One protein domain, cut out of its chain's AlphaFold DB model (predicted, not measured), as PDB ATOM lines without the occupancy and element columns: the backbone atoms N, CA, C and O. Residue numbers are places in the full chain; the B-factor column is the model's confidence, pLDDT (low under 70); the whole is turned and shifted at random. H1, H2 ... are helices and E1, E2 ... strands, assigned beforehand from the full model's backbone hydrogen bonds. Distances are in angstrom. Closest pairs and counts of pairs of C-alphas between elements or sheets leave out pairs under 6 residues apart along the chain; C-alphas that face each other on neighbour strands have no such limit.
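Overview. This is residues 10 to 110 of the 231 residues of an uncharacterized protein of uncultured bacterium (UniProt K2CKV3). A small, twisted four-stranded sheet forms one end of the domain, and the helix H2, with long loops round it, forms the other; the short helix H3 lies between them, and the short helix H1 is set off to one side. The printed part has 101 residues with three named helices and four named strands, in the order E1 H1 H2 H3 E2 E3 E4. The sheet runs E1 E2 E4 E3 and is mixed, with E1 and E2 parallel and the other neighbours antiparallel. The class is mixed, helices and strands, though under half of the residues, 43 of 101, are in named elements. The whole is compact, with a radius of gyration of the C-alphas of 13.5 A and spans of 37 by 30 by 20 A.

Along the chain. Strand E1, residues 10 to 12, begins at C-alpha 10 (47.529, -31.490, -1.229) and is 6.9 A long. E2 is residues 81 to 86, 13.6 A; E4 is residues 104 to 109, 16.1 A, ending at C-alpha 109 (41.919, -27.222, -8.331); E3 is residues 95 to 101, 17.3 A. Helix H3 is residues 74 to 78, 7.0 A. H2, residues 40 to 51, is 16.4 A long and begins at C-alpha 40 (36.787, -41.827, 14.138). H1 is residues 22 to 25, 5.4 A.

Arrangement. E1 and E3 are the edge strands of the sheet, which is only just strongly twisted, its C-alphas lying up to 4.4 A off the best plane. E1 and E2 are parallel at 24 degrees, with N 85 and O 11 2.9 A apart. E2 and E4 are antiparallel at 154 degrees, with N 109 and O 82 2.8 A apart. E3 and E4 form a hairpin at 153 degrees, with N 108 and O 96 2.8 A apart. E1, the three helices and E2 make a strand-helix-strand unit, two parallel neighbour strands with helices between them along the chain. H3 only grazes the sheet, with its residues 75 to 77. H2 and H3 are close but not clearly touching; their closest C-alphas, those of Ile 49 and Phe 75, are 7.0 A apart. H1 and H2 are apart, and neither is on the sheet. In H2 every O i to N i+4 pair is within hydrogen-bond range; in H3 0 of 1 is, beside 2 of 2 O i to N i+3 pairs, and H1 is too short for an i+4 pair.

Size, cuts and confidence. The two C-alphas farthest apart, those of Ser 57 and Gly 102, are 38.5 A apart. The printed part has no cut. The links from H1 to H2, 14 residues, and from H2 to H3, 22 residues, are long; within them residues 33 to 34 pair antiparallel with residues 65 to 66. The mean pLDDT of the printed part is 83.3, and residues 33 to 37 and 61 to 68 are under 70.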
ATOM      1  N   VAL A  10      47.155 -30.671  -0.077       90.19
ATOM      2  CA  VAL A  10      47.529 -31.490  -1.229       90.19
ATOM      3  C   VAL A  10      46.886 -32.874  -1.088       90.19
ATOM      4  O   VAL A  10      46.600 -33.306   0.028       90.19
ATOM      5  N   MET A  11      46.622 -33.534  -2.211       89.06
ATOM      6  CA  MET A  11      46.100 -34.900  -2.283       89.06
ATOM      7  C   MET A  11      46.872 -35.681  -3.344       89.06
ATOM      8  O   MET A  11      47.115 -35.161  -4.437       89.06
ATOM      9  N   GLU A  12      47.225 -36.927  -3.045       85.75
ATOM     10  CA  GLU A  12      47.834 -37.844  -4.006       85.75
ATOM     11  C   GLU A  12      46.848 -38.935  -4.431       85.75
ATOM     12  O   GLU A  12      46.147 -39.522  -3.614       85.75
ATOM     13  N   THR A  13      46.793 -39.238  -5.728       83.50
ATOM     14  CA  THR A  13      45.972 -40.350  -6.242       83.50
ATOM     15  C   THR A  13      46.751 -41.669  -6.288       83.50
ATOM     16  O   THR A  13      46.358 -42.609  -6.977       83.50
ATOM     17  N   ASN A  14      47.940 -41.719  -5.686       79.06
ATOM     18  CA  ASN A  14      48.783 -42.906  -5.618       79.06
ATOM     19  C   ASN A  14      49.820 -42.722  -4.499       79.06
ATOM     20  O   ASN A  14      50.552 -41.736  -4.495       79.06
ATOM     21  N   SER A  15      49.917 -43.693  -3.589       76.12
ATOM     22  CA  SER A  15      50.837 -43.665  -2.442       76.12
ATOM     23  C   SER A  15      52.324 -43.776  -2.809       76.12
ATOM     24  O   SER A  15      53.180 -43.650  -1.941       76.12
ATOM     25  N   GLU A  16      52.661 -44.079  -4.065       79.31
ATOM     26  CA  GLU A  16      54.045 -44.055  -4.556       79.31
ATOM     27  C   GLU A  16      54.557 -42.627  -4.805       79.31
ATOM     28  O   GLU A  16      55.765 -42.435  -4.934       79.31
ATOM     29  N   ILE A  17      53.661 -41.633  -4.890       82.94
ATOM     30  CA  ILE A  17      54.017 -40.244  -5.215       82.94
ATOM     31  C   ILE A  17      54.799 -39.612  -4.065       82.94
ATOM     32  O   ILE A  17      55.925 -39.154  -4.270       82.94
ATOM     33  N   PHE A  18      54.232 -39.602  -2.857       83.38
ATOM     34  CA  PHE A  18      54.976 -39.254  -1.658       83.38
ATOM     35  C   PHE A  18      55.254 -40.504  -0.825       83.38
ATOM     36  O   PHE A  18      54.326 -41.127  -0.310       83.38
ATOM     37  N   PRO A  19      56.533 -40.874  -0.615       79.38
ATOM     38  CA  PRO A  19      56.838 -41.932   0.330       79.38
ATOM     39  C   PRO A  19      56.399 -41.519   1.748       79.38
ATOM     40  O   PRO A  19      56.300 -40.322   2.055       79.38
ATOM     41  N   PRO A  20      56.181 -42.488   2.656       71.69
ATOM     42  CA  PRO A  20      55.795 -42.206   4.034       71.69
ATOM     43  C   PRO A  20      56.660 -41.125   4.699       71.69
ATOM     44  O   PRO A  20      57.881 -41.112   4.555       71.69
ATOM     45  N   ASN A  21      56.019 -40.232   5.459       71.00
ATOM     46  CA  ASN A  21      56.622 -39.094   6.175       71.00
ATOM     47  C   ASN A  21      57.208 -37.962   5.308       71.00
ATOM     48  O   ASN A  21      57.631 -36.949   5.872       71.00
ATOM     49  N   PHE A  22      57.181 -38.056   3.974       82.62
ATOM     50  CA  PHE A  22      57.651 -36.982   3.089       82.62
ATOM     51  C   PHE A  22      56.951 -35.646   3.391       82.62
ATOM     52  O   PHE A  22      57.604 -34.627   3.629       82.62
ATOM     53  N   SER A  23      55.619 -35.667   3.484       82.44
ATOM     54  CA  SER A  23      54.807 -34.480   3.774       82.44
ATOM     55  C   SER A  23      55.154 -33.837   5.121       82.44
ATOM     56  O   SER A  23      55.162 -32.614   5.231       82.44
ATOM     57  N   ILE A  24      55.528 -34.638   6.127       78.81
ATOM     58  CA  ILE A  24      55.942 -34.140   7.448       78.81
ATOM     59  C   ILE A  24      57.282 -33.405   7.341       78.81
ATOM     60  O   ILE A  24      57.387 -32.261   7.784       78.81
ATOM     61  N   MET A  25      58.290 -34.021   6.711       80.00
ATOM     62  CA  MET A  25      59.626 -33.420   6.577       80.00
ATOM     63  C   MET A  25      59.597 -32.086   5.826       80.00
ATOM     64  O   MET A  25      60.343 -31.164   6.155       80.00
ATOM     65  N   HIS A  26      58.706 -31.967   4.842       81.44
ATOM     66  CA  HIS A  26      58.592 -30.781   3.997       81.44
ATOM     67  C   HIS A  26      57.472 -29.820   4.410       81.44
ATOM     68  O   HIS A  26      57.234 -28.838   3.701       81.44
ATOM     69  N   LYS A  27      56.809 -30.074   5.551       81.81
ATOM     70  CA  LYS A  27      55.680 -29.284   6.079       81.81
ATOM     71  C   LYS A  27      54.548 -29.091   5.058       81.81
ATOM     72  O   LYS A  27      53.920 -28.035   4.999       81.81
ATOM     73  N   ILE A  28      54.293 -30.118   4.251       85.44
ATOM     74  CA  ILE A  28      53.197 -30.166   3.284       85.44
ATOM     75  C   ILE A  28      51.954 -30.682   4.008       85.44
ATOM     76  O   ILE A  28      51.968 -31.748   4.620       85.44
ATOM     77  N   GLN A  29      50.862 -29.927   3.938       86.69
ATOM     78  CA  GLN A  29      49.584 -30.345   4.506       86.69
ATOM     79  C   GLN A  29      48.884 -31.286   3.521       86.69
ATOM     80  O   GLN A  29      48.323 -30.823   2.532       86.69
ATOM     81  N   SER A  30      48.923 -32.595   3.776       85.00
ATOM     82  CA  SER A  30      48.174 -33.580   2.984       85.00
ATOM     83  C   SER A  30      46.849 -33.967   3.655       85.00
ATOM     84  O   SER A  30      46.695 -33.817   4.869       85.00
ATOM     85  N   VAL A  31      45.888 -34.441   2.859       83.44
ATOM     86  CA  VAL A  31      44.700 -35.174   3.340       83.44
ATOM     87  C   VAL A  31      44.992 -36.656   3.620       83.44
ATOM     88  O   VAL A  31      44.168 -37.341   4.231       83.44
ATOM     89  N   ASP A  32      46.165 -37.132   3.212       76.88
ATOM     90  CA  ASP A  32      46.638 -38.495   3.450       76.88
ATOM     91  C   ASP A  32      47.202 -38.664   4.869       76.88
ATOM     92  O   ASP A  32      47.496 -37.693   5.573       76.88
ATOM     93  N   GLY A  33      47.412 -39.908   5.301       66.06
ATOM     94  CA  GLY A  33      48.116 -40.182   6.556       66.06
ATOM     95  C   GLY A  33      48.733 -41.574   6.604       66.06
ATOM     96  O   GLY A  33      48.140 -42.502   6.073       66.06
ATOM     97  N   TYR A  34      49.883 -41.716   7.278       57.03
ATOM     98  CA  TYR A  34      50.608 -42.977   7.504       57.03
ATOM     99  C   TYR A  34      50.583 -43.356   8.994       57.03
ATOM    100  O   TYR A  34      50.914 -42.528   9.837       57.03
ATOM    101  N   ASP A  35      50.161 -44.582   9.298       56.69
ATOM    102  CA  ASP A  35      49.854 -45.134  10.627       56.69
ATOM    103  C   ASP A  35      49.219 -44.120  11.607       56.69
ATOM    104  O   ASP A  35      49.697 -43.946  12.731       56.69
ATOM    105  N   PRO A  36      48.187 -43.353  11.196       61.06
ATOM    106  CA  PRO A  36      47.760 -42.217  11.988       61.06
ATOM    107  C   PRO A  36      46.808 -42.678  13.092       61.06
ATOM    108  O   PRO A  36      45.823 -43.370  12.836       61.06
ATOM    109  N   LEU A  37      47.012 -42.191  14.317       65.25
ATOM    110  CA  LEU A  37      45.919 -42.091  15.283       65.25
ATOM    111  C   LEU A  37      44.996 -40.954  14.824       65.25
ATOM    112  O   LEU A  37      45.183 -39.795  15.190       65.25
ATOM    113  N   PHE A  38      44.020 -41.267  13.974       72.62
ATOM    114  CA  PHE A  38      43.009 -40.314  13.515       72.62
ATOM    115  C   PHE A  38      41.708 -40.453  14.307       72.62
ATOM    116  O   PHE A  38      41.355 -41.514  14.823       72.62
ATOM    117  N   LEU A  39      40.954 -39.357  14.384       83.12
ATOM    118  CA  LEU A  39      39.625 -39.376  14.985       83.12
ATOM    119  C   LEU A  39      38.682 -40.241  14.144       83.12
ATOM    120  O   LEU A  39      38.698 -40.171  12.915       83.12
ATOM    121  N   LEU A  40      37.798 -40.994  14.804       85.38
ATOM    122  CA  LEU A  40      36.787 -41.827  14.138       85.38
ATOM    123  C   LEU A  40      35.952 -41.029  13.119       85.38
ATOM    124  O   LEU A  40      35.616 -41.539  12.058       85.38
ATOM    125  N   SER A  41      35.675 -39.756  13.417       87.25
ATOM    126  CA  SER A  41      34.979 -38.827  12.521       87.25
ATOM    127  C   SER A  41      35.714 -38.602  11.201       87.25
ATOM    128  O   SER A  41      35.100 -38.583  10.140       87.25
ATOM    129  N   TYR A  42      37.037 -38.470  11.254       87.31
ATOM    130  CA  TYR A  42      37.852 -38.320  10.060       87.31
ATOM    131  C   TYR A  42      37.843 -39.613   9.242       87.31
ATOM    132  O   TYR A  42      37.614 -39.571   8.039       87.31
ATOM    133  N   ALA A  43      37.987 -40.763   9.910       85.06
ATOM    134  CA  ALA A  43      37.923 -42.083   9.281       85.06
ATOM    135  C   ALA A  43      36.626 -42.287   8.494       85.06
ATOM    136  O   ALA A  43      36.633 -42.677   7.330       85.06
ATOM    137  N   GLN A  44      35.505 -41.999   9.152       89.44
ATOM    138  CA  GLN A  44      34.172 -42.134   8.590       89.44
ATOM    139  C   GLN A  44      33.966 -41.186   7.405       89.44
ATOM    140  O   GLN A  44      33.433 -41.610   6.381       89.44
ATOM    141  N   LEU A  45      34.434 -39.935   7.510       88.06
ATOM    142  CA  LEU A  45      34.363 -38.968   6.416       88.06
ATOM    143  C   LEU A  45      35.201 -39.418   5.212       88.06
ATOM    144  O   LEU A  45      34.699 -39.416   4.093       88.06
ATOM    145  N   MET A  46      36.448 -39.848   5.428       87.69
ATOM    146  CA  MET A  46      37.315 -40.338   4.351       87.69
ATOM    147  C   MET A  46      36.741 -41.594   3.687       87.69
ATOM    148  O   MET A  46      36.759 -41.699   2.461       87.69
ATOM    149  N   ALA A  47      36.165 -42.514   4.469       86.75
ATOM    150  CA  ALA A  47      35.490 -43.695   3.941       86.75
ATOM    151  C   ALA A  47      34.278 -43.319   3.075       86.75
ATOM    152  O   ALA A  47      34.151 -43.827   1.963       86.75
ATOM    153  N   ALA A  48      33.426 -42.400   3.536       87.69
ATOM    154  CA  ALA A  48      32.280 -41.921   2.762       87.69
ATOM    155  C   ALA A  48      32.722 -41.226   1.458       87.69
ATOM    156  O   ALA A  48      32.177 -41.500   0.389       87.69
ATOM    157  N   ILE A  49      33.763 -40.380   1.513       87.75
ATOM    158  CA  ILE A  49      34.340 -39.709   0.332       87.75
ATOM    159  C   ILE A  49      34.866 -40.731  -0.682       87.75
ATOM    160  O   ILE A  49      34.603 -40.601  -1.880       87.75
ATOM    161  N   GLY A  50      35.594 -41.746  -0.207       84.38
ATOM    162  CA  GLY A  50      36.139 -42.808  -1.049       84.38
ATOM    163  C   GLY A  50      35.057 -43.671  -1.699       84.38
ATOM    164  O   GLY A  50      35.179 -44.008  -2.873       84.38
ATOM    165  N   ARG A  51      33.981 -43.985  -0.964       85.75
ATOM    166  CA  ARG A  51      32.849 -44.792  -1.456       85.75
ATOM    167  C   ARG A  51      31.864 -44.011  -2.328       85.75
ATOM    168  O   ARG A  51      31.100 -44.631  -3.052       85.75
ATOM    169  N   GLN A  52      31.885 -42.677  -2.268       86.19
ATOM    170  CA  GLN A  52      30.910 -41.794  -2.930       86.19
ATOM    171  C   GLN A  52      29.470 -41.958  -2.432       86.19
ATOM    172  O   GLN A  52      28.516 -41.614  -3.121       86.19
ATOM    173  N   GLU A  53      29.304 -42.442  -1.209       88.88
ATOM    174  CA  GLU A  53      28.003 -42.645  -0.582       88.88
ATOM    175  C   GLU A  53      28.065 -42.188   0.876       88.88
ATOM    176  O   GLU A  53      29.135 -42.260   1.493       88.88
ATOM    177  N   PRO A  54      26.934 -41.766   1.472       91.19
ATOM    178  CA  PRO A  54      26.841 -41.400   2.886       91.19
ATOM    179  C   PRO A  54      26.939 -42.626   3.818       91.19
ATOM    180  O   PRO A  54      26.205 -42.762   4.795       91.19
ATOM    181  N   ASN A  55      27.846 -43.554   3.527       88.88
ATOM    182  CA  ASN A  55      28.062 -44.777   4.276       88.88
ATOM    183  C   ASN A  55      29.248 -44.609   5.227       88.88
ATOM    184  O   ASN A  55      30.412 -44.669   4.823       88.88
ATOM    185  N   ILE A  56      28.929 -44.469   6.512       89.44
ATOM    186  CA  ILE A  56      29.887 -44.332   7.619       89.44
ATOM    187  C   ILE A  56      30.017 -45.624   8.439       89.44
ATOM    188  O   ILE A  56      30.438 -45.584   9.600       89.44
ATOM    189  N   SER A  57      29.646 -46.766   7.852       87.62
ATOM    190  CA  SER A  57      29.783 -48.081   8.478       87.62
ATOM    191  C   SER A  57      31.193 -48.652   8.287       87.62
ATOM    192  O   SER A  57      31.810 -48.438   7.233       87.62
ATOM    193  N   PRO A  58      31.720 -49.401   9.273       82.94
ATOM    194  CA  PRO A  58      32.965 -50.143   9.112       82.94
ATOM    195  C   PRO A  58      32.824 -51.247   8.042       82.94
ATOM    196  O   PRO A  58      31.706 -51.682   7.764       82.94
ATOM    197  N   PRO A  59      33.936 -51.735   7.461       79.62
ATOM    198  CA  PRO A  59      35.323 -51.350   7.739       79.62
ATOM    199  C   PRO A  59      35.736 -50.064   7.006       79.62
ATOM    200  O   PRO A  59      35.459 -49.899   5.822       79.62
ATOM    201  N   PHE A  60      36.462 -49.169   7.681       71.19
ATOM    202  CA  PHE A  60      36.897 -47.868   7.135       71.19
ATOM    203  C   PHE A  60      38.094 -47.952   6.166       71.19
ATOM    204  O   PHE A  60      38.704 -46.938   5.850       71.19
ATOM    205  N   GLY A  61      38.407 -49.157   5.678       60.78
ATOM    206  CA  GLY A  61      39.676 -49.487   5.035       60.78
ATOM    207  C   GLY A  61      40.757 -49.705   6.093       60.78
ATOM    208  O   GLY A  61      41.147 -48.779   6.794       60.78
ATOM    209  N   PHE A  62      41.226 -50.945   6.247       46.12
ATOM    210  CA  PHE A  62      42.349 -51.264   7.133       46.12
ATOM    211  C   PHE A  62      43.644 -51.136   6.338       46.12
ATOM    212  O   PHE A  62      44.262 -52.127   5.966       46.12
ATOM    213  N   ASN A  63      44.031 -49.902   6.040       52.88
ATOM    214  CA  ASN A  63      45.339 -49.625   5.475       52.88
ATOM    215  C   ASN A  63      46.123 -48.834   6.515       52.88
ATOM    216  O   ASN A  63      45.609 -47.880   7.093       52.88
ATOM    217  N   ARG A  64      47.405 -49.173   6.691       50.69
ATOM    218  CA  ARG A  64      48.384 -48.310   7.378       50.69
ATOM    219  C   ARG A  64      48.455 -46.908   6.751       50.69
ATOM    220  O   ARG A  64      49.201 -46.079   7.241       50.69
ATOM    221  N   ILE A  65      47.735 -46.660   5.655       54.69
ATOM    222  CA  ILE A  65      47.694 -45.406   4.924       54.69
ATOM    223  C   ILE A  65      46.240 -45.076   4.556       54.69
ATOM    224  O   ILE A  65      45.570 -45.895   3.926       54.69
ATOM    225  N   ILE A  66      45.752 -43.891   4.925       60.69
ATOM    226  CA  ILE A  66      44.540 -43.321   4.318       60.69
ATOM    227  C   ILE A  66      45.003 -42.496   3.124       60.69
ATOM    228  O   ILE A  66      45.728 -41.526   3.320       60.69
ATOM    229  N   THR A  67      44.566 -42.868   1.923       65.56
ATOM    230  CA  THR A  67      44.816 -42.106   0.693       65.56
ATOM    231  C   THR A  67      43.490 -41.962  -0.045       65.56
ATOM    232  O   THR A  67      43.057 -42.918  -0.701       65.56
ATOM    233  N   PRO A  68      42.761 -40.842   0.109       67.00
ATOM    234  CA  PRO A  68      41.559 -40.597  -0.671       67.00
ATOM    235  C   PRO A  68      41.930 -40.648  -2.156       67.00
ATOM    236  O   PRO A  68      42.828 -39.944  -2.592       67.00
ATOM    237  N   GLN A  69      41.263 -41.496  -2.937       70.81
ATOM    238  CA  GLN A  69      41.576 -41.662  -4.367       70.81
ATOM    239  C   GLN A  69      40.635 -40.869  -5.275       70.81
ATOM    240  O   GLN A  69      40.931 -40.601  -6.438       70.81
ATOM    241  N   ASN A  70      39.474 -40.485  -4.745       80.31
ATOM    242  CA  ASN A  70      38.428 -39.859  -5.529       80.31
ATOM    243  C   ASN A  70      38.563 -38.332  -5.556       80.31
ATOM    244  O   ASN A  70      37.941 -37.619  -4.765       80.31
ATOM    245  N   TYR A  71      39.349 -37.842  -6.509       80.75
ATOM    246  CA  TYR A  71      39.544 -36.412  -6.744       80.75
ATOM    247  C   TYR A  71      38.348 -35.738  -7.441       80.75
ATOM    248  O   TYR A  71      38.383 -34.537  -7.653       80.75
ATOM    249  N   ASN A  72      37.284 -36.458  -7.810       82.94
ATOM    250  CA  ASN A  72      36.069 -35.844  -8.367       82.94
ATOM    251  C   ASN A  72      35.037 -35.488  -7.286       82.94
ATOM    252  O   ASN A  72      33.999 -34.891  -7.566       82.94
ATOM    253  N   SER A  73      35.306 -35.841  -6.029       86.88
ATOM    254  CA  SER A  73      34.399 -35.564  -4.923       86.88
ATOM    255  C   SER A  73      34.345 -34.073  -4.582       86.88
ATOM    256  O   SER A  73      35.371 -33.468  -4.279       86.88
ATOM    257  N   LYS A  74      33.143 -33.485  -4.482       89.62
ATOM    258  CA  LYS A  74      32.962 -32.091  -4.019       89.62
ATOM    259  C   LYS A  74      33.585 -31.814  -2.639       89.62
ATOM    260  O   LYS A  74      33.862 -30.663  -2.306       89.62
ATOM    261  N   PHE A  75      33.834 -32.854  -1.841       91.50
ATOM    262  CA  PHE A  75      34.449 -32.742  -0.521       91.50
ATOM    263  C   PHE A  75      35.939 -32.390  -0.555       91.50
ATOM    264  O   PHE A  75      36.428 -31.817   0.414       91.50
ATOM    265  N   ILE A  76      36.664 -32.636  -1.652       91.38
ATOM    266  CA  ILE A  76      38.065 -32.183  -1.769       91.38
ATOM    267  C   ILE A  76      38.158 -30.649  -1.762       91.38
ATOM    268  O   ILE A  76      39.097 -30.077  -1.209       91.38
ATOM    269  N   ASN A  77      37.136 -29.987  -2.319       92.88
ATOM    270  CA  ASN A  77      37.026 -28.537  -2.350       92.88
ATOM    271  C   ASN A  77      36.835 -28.025  -0.924       92.88
ATOM    272  O   ASN A  77      37.548 -27.119  -0.503       92.88
ATOM    273  N   LEU A  78      35.941 -28.671  -0.161       94.50
ATOM    274  CA  LEU A  78      35.715 -28.400   1.261       94.50
ATOM    275  C   LEU A  78      36.968 -28.647   2.108       94.50
ATOM    276  O   LEU A  78      37.260 -27.880   3.018       94.50
ATOM    277  N   LEU A  79      37.754 -29.676   1.796       92.25
ATOM    278  CA  LEU A  79      39.017 -29.949   2.481       92.25
ATOM    279  C   LEU A  79      40.106 -28.910   2.173       92.25
ATOM    280  O   LEU A  79      41.150 -28.934   2.829       92.25
ATOM    281  N   GLY A  80      39.884 -28.002   1.221       92.94
ATOM    282  CA  GLY A  80      40.868 -27.013   0.798       92.94
ATOM    283  C   GLY A  80      42.024 -27.623   0.006       92.94
ATOM    284  O   GLY A  80      43.145 -27.122   0.085       92.94
ATOM    285  N   VAL A  81      41.780 -28.720  -0.723       93.81
ATOM    286  CA  VAL A  81      42.781 -29.355  -1.590       93.81
ATOM    287  C   VAL A  81      42.972 -28.498  -2.839       93.81
ATOM    288  O   VAL A  81      42.111 -28.481  -3.719       93.81
ATOM    289  N   LYS A  82      44.098 -27.779  -2.912       94.12
ATOM    290  CA  LYS A  82      44.434 -26.904  -4.047       94.12
ATOM    291  C   LYS A  82      45.221 -27.628  -5.127       94.12
ATOM    292  O   LYS A  82      45.047 -27.309  -6.296       94.12
ATOM    293  N   TYR A  83      46.057 -28.596  -4.753       93.81
ATOM    294  CA  TYR A  83      46.844 -29.371  -5.711       93.81
ATOM    295  C   TYR A  83      46.562 -30.866  -5.590       93.81
ATOM    296  O   TYR A  83      46.560 -31.413  -4.486       93.81
ATOM    297  N   VAL A  84      46.357 -31.512  -6.736       93.12
ATOM    298  CA  VAL A  84      46.200 -32.964  -6.867       93.12
ATOM    299  C   VAL A  84      47.371 -33.507  -7.672       93.12
ATOM    300  O   VAL A  84      47.681 -32.989  -8.748       93.12
ATOM    301  N   LEU A  85      48.031 -34.535  -7.148       92.69
ATOM    302  CA  LEU A  85      49.138 -35.207  -7.817       92.69
ATOM    303  C   LEU A  85      48.669 -36.557  -8.345       92.69
ATOM    304  O   LEU A  85      48.087 -37.348  -7.601       92.69
ATOM    305  N   SER A  86      48.944 -36.826  -9.620       91.31
ATOM    306  CA  SER A  86      48.548 -38.071 -10.274       91.31
ATOM    307  C   SER A  86      49.595 -38.568 -11.266       91.31
ATOM    308  O   SER A  86      50.356 -37.784 -11.830       91.31
ATOM    309  N   HIS A  87      49.631 -39.882 -11.486       90.81
ATOM    310  CA  HIS A  87      50.347 -40.482 -12.618       90.81
ATOM    311  C   HIS A  87      49.486 -40.491 -13.896       90.81
ATOM    312  O   HIS A  87      50.008 -40.424 -15.013       90.81
ATOM    313  N   GLU A  88      48.163 -40.491 -13.735       91.06
ATOM    314  CA  GLU A  88      47.189 -40.497 -14.825       91.06
ATOM    315  C   GLU A  88      46.818 -39.071 -15.252       91.06
ATOM    316  O   GLU A  88      47.086 -38.100 -14.541       91.06
ATOM    317  N   ASP A  89      46.241 -38.925 -16.447       90.56
ATOM    318  CA  ASP A  89      45.725 -37.630 -16.893       90.56
ATOM    319  C   ASP A  89      44.344 -37.335 -16.291       90.56
ATOM    320  O   ASP A  89      43.402 -38.112 -16.443       90.56
ATOM    321  N   ILE A  90      44.221 -36.175 -15.641       89.06
ATOM    322  CA  ILE A  90      42.953 -35.637 -15.135       89.06
ATOM    323  C   ILE A  90      42.417 -34.617 -16.142       89.06
ATOM    324  O   ILE A  90      43.051 -33.587 -16.375       89.06
ATOM    325  N   ASN A  91      41.248 -34.900 -16.723       85.12
ATOM    326  CA  ASN A  91      40.626 -34.071 -17.768       85.12
ATOM    327  C   ASN A  91      39.271 -33.463 -17.358       85.12
ATOM    328  O   ASN A  91      38.667 -32.727 -18.134       85.12
ATOM    329  N   GLU A  92      38.784 -33.766 -16.156       83.94
ATOM    330  CA  GLU A  92      37.463 -33.359 -15.660       83.94
ATOM    331  C   GLU A  92      37.590 -32.612 -14.321       83.94
ATOM    332  O   GLU A  92      38.694 -32.286 -13.896       83.94
ATOM    333  N   GLY A  93      36.477 -32.272 -13.660       81.06
ATOM    334  CA  GLY A  93      36.482 -31.788 -12.267       81.06
ATOM    335  C   GLY A  93      36.952 -30.342 -12.031       81.06
ATOM    336  O   GLY A  93      36.985 -29.890 -10.888       81.06
ATOM    337  N   GLY A  94      37.270 -29.586 -13.088       88.94
ATOM    338  CA  GLY A  94      37.768 -28.205 -12.970       88.94
ATOM    339  C   GLY A  94      39.248 -28.116 -12.588       88.94
ATOM    340  O   GLY A  94      39.683 -27.122 -12.003       88.94
ATOM    341  N   PHE A  95      40.013 -29.159 -12.909       92.94
ATOM    342  CA  PHE A  95      41.450 -29.221 -12.690       92.94
ATOM    343  C   PHE A  95      42.233 -28.719 -13.902       92.94
ATOM    344  O   PHE A  95      41.873 -28.985 -15.046       92.94
ATOM    345  N   SER A  96      43.337 -28.017 -13.653       94.50
ATOM    346  CA  SER A  96      44.267 -27.572 -14.697       94.50
ATOM    347  C   SER A  96      45.669 -28.087 -14.408       94.50
ATOM    348  O   SER A  96      46.186 -27.885 -13.312       94.50
ATOM    349  N   LYS A  97      46.306 -28.754 -15.375       95.69
ATOM    350  CA  LYS A  97      47.692 -29.216 -15.215       95.69
ATOM    351  C   LYS A  97      48.628 -28.008 -15.147       95.69
ATOM    352  O   LYS A  97      48.682 -27.230 -16.095       95.69
ATOM    353  N   VAL A  98      49.378 -27.878 -14.054       95.38
ATOM    354  CA  VAL A  98      50.296 -26.744 -13.821       95.38
ATOM    355  C   VAL A  98      51.765 -27.124 -13.960       95.38
ATOM    356  O   VAL A  98      52.581 -26.281 -14.318       95.38
ATOM    357  N   MET A  99      52.119 -28.385 -13.701       93.62
ATOM    358  CA  MET A  99      53.475 -28.900 -13.913       93.62
ATOM    359  C   MET A  99      53.474 -30.423 -14.072       93.62
ATOM    360  O   MET A  99      52.495 -31.102 -13.755       93.62
ATOM    361  N   GLN A 100      54.595 -30.954 -14.547       94.94
ATOM    362  CA  GLN A 100      54.854 -32.384 -14.621       94.94
ATOM    363  C   GLN A 100      56.349 -32.632 -14.410       94.94
ATOM    364  O   GLN A 100      57.167 -31.970 -15.041       94.94
ATOM    365  N   GLU A 101      56.681 -33.599 -13.560       90.69
ATOM    366  CA  GLU A 101      58.048 -34.040 -13.273       90.69
ATOM    367  C   GLU A 101      58.079 -35.574 -13.348       90.69
ATOM    368  O   GLU A 101      57.379 -36.268 -12.606       90.69
ATOM    369  N   GLY A 102      58.841 -36.126 -14.294       92.06
ATOM    370  CA  GLY A 102      58.803 -37.560 -14.587       92.06
ATOM    371  C   GLY A 102      57.383 -38.054 -14.915       92.06
ATOM    372  O   GLY A 102      56.735 -37.555 -15.841       92.06
ATOM    373  N   LYS A 103      56.905 -39.054 -14.160       92.12
ATOM    374  CA  LYS A 103      55.539 -39.599 -14.277       92.12
ATOM    375  C   LYS A 103      54.502 -38.816 -13.469       92.12
ATOM    376  O   LYS A 103      53.311 -39.003 -13.690       92.12
ATOM    377  N   THR A 104      54.927 -37.962 -12.541       92.56
ATOM    378  CA  THR A 104      54.030 -37.243 -11.638       92.56
ATOM    379  C   THR A 104      53.567 -35.945 -12.281       92.56
ATOM    380  O   THR A 104      54.361 -35.068 -12.620       92.56
ATOM    381  N   LYS A 105      52.255 -35.814 -12.443       94.31
ATOM    382  CA  LYS A 105      51.569 -34.624 -12.944       94.31
ATOM    383  C   LYS A 105      50.922 -33.909 -11.766       94.31
ATOM    384  O   LYS A 105      50.343 -34.553 -10.893       94.31
ATOM    385  N   VAL A 106      51.009 -32.583 -11.747       94.38
ATOM    386  CA  VAL A 106      50.404 -31.747 -10.707       94.38
ATOM    387  C   VAL A 106      49.304 -30.907 -11.333       94.38
ATOM    388  O   VAL A 106      49.530 -30.185 -12.308       94.38
ATOM    389  N   TYR A 107      48.122 -30.984 -10.737       95.06
ATOM    390  CA  TYR A 107      46.926 -30.280 -11.163       95.06
ATOM    391  C   TYR A 107      46.494 -29.273 -10.103       95.06
ATOM    392  O   TYR A 107      46.467 -29.605  -8.921       95.06
ATOM    393  N   GLU A 108      46.141 -28.058 -10.512       95.00
ATOM    394  CA  GLU A 108      45.516 -27.050  -9.653       95.00
ATOM    395  C   GLU A 108      43.989 -27.176  -9.701       95.00
ATOM    396  O   GLU A 108      43.396 -27.280 -10.775       95.00
ATOM    397  N   ASN A 109      43.362 -27.173  -8.526       94.62
ATOM    398  CA  ASN A 109      41.919 -27.222  -8.331       94.62
ATOM    399  C   ASN A 109      41.317 -25.811  -8.364       94.62
ATOM    400  O   ASN A 109      41.441 -25.059  -7.395       94.62
ATOM    401  N   GLY A 110      40.599 -25.467  -9.437       92.06
ATOM    402  CA  GLY A 110      39.924 -24.169  -9.554       92.06
ATOM    403  C   GLY A 110      38.720 -23.985  -8.619       92.06
ATOM    404  O   GLY A 110      38.262 -22.862  -8.419       92.06
TER     405      GLY A 110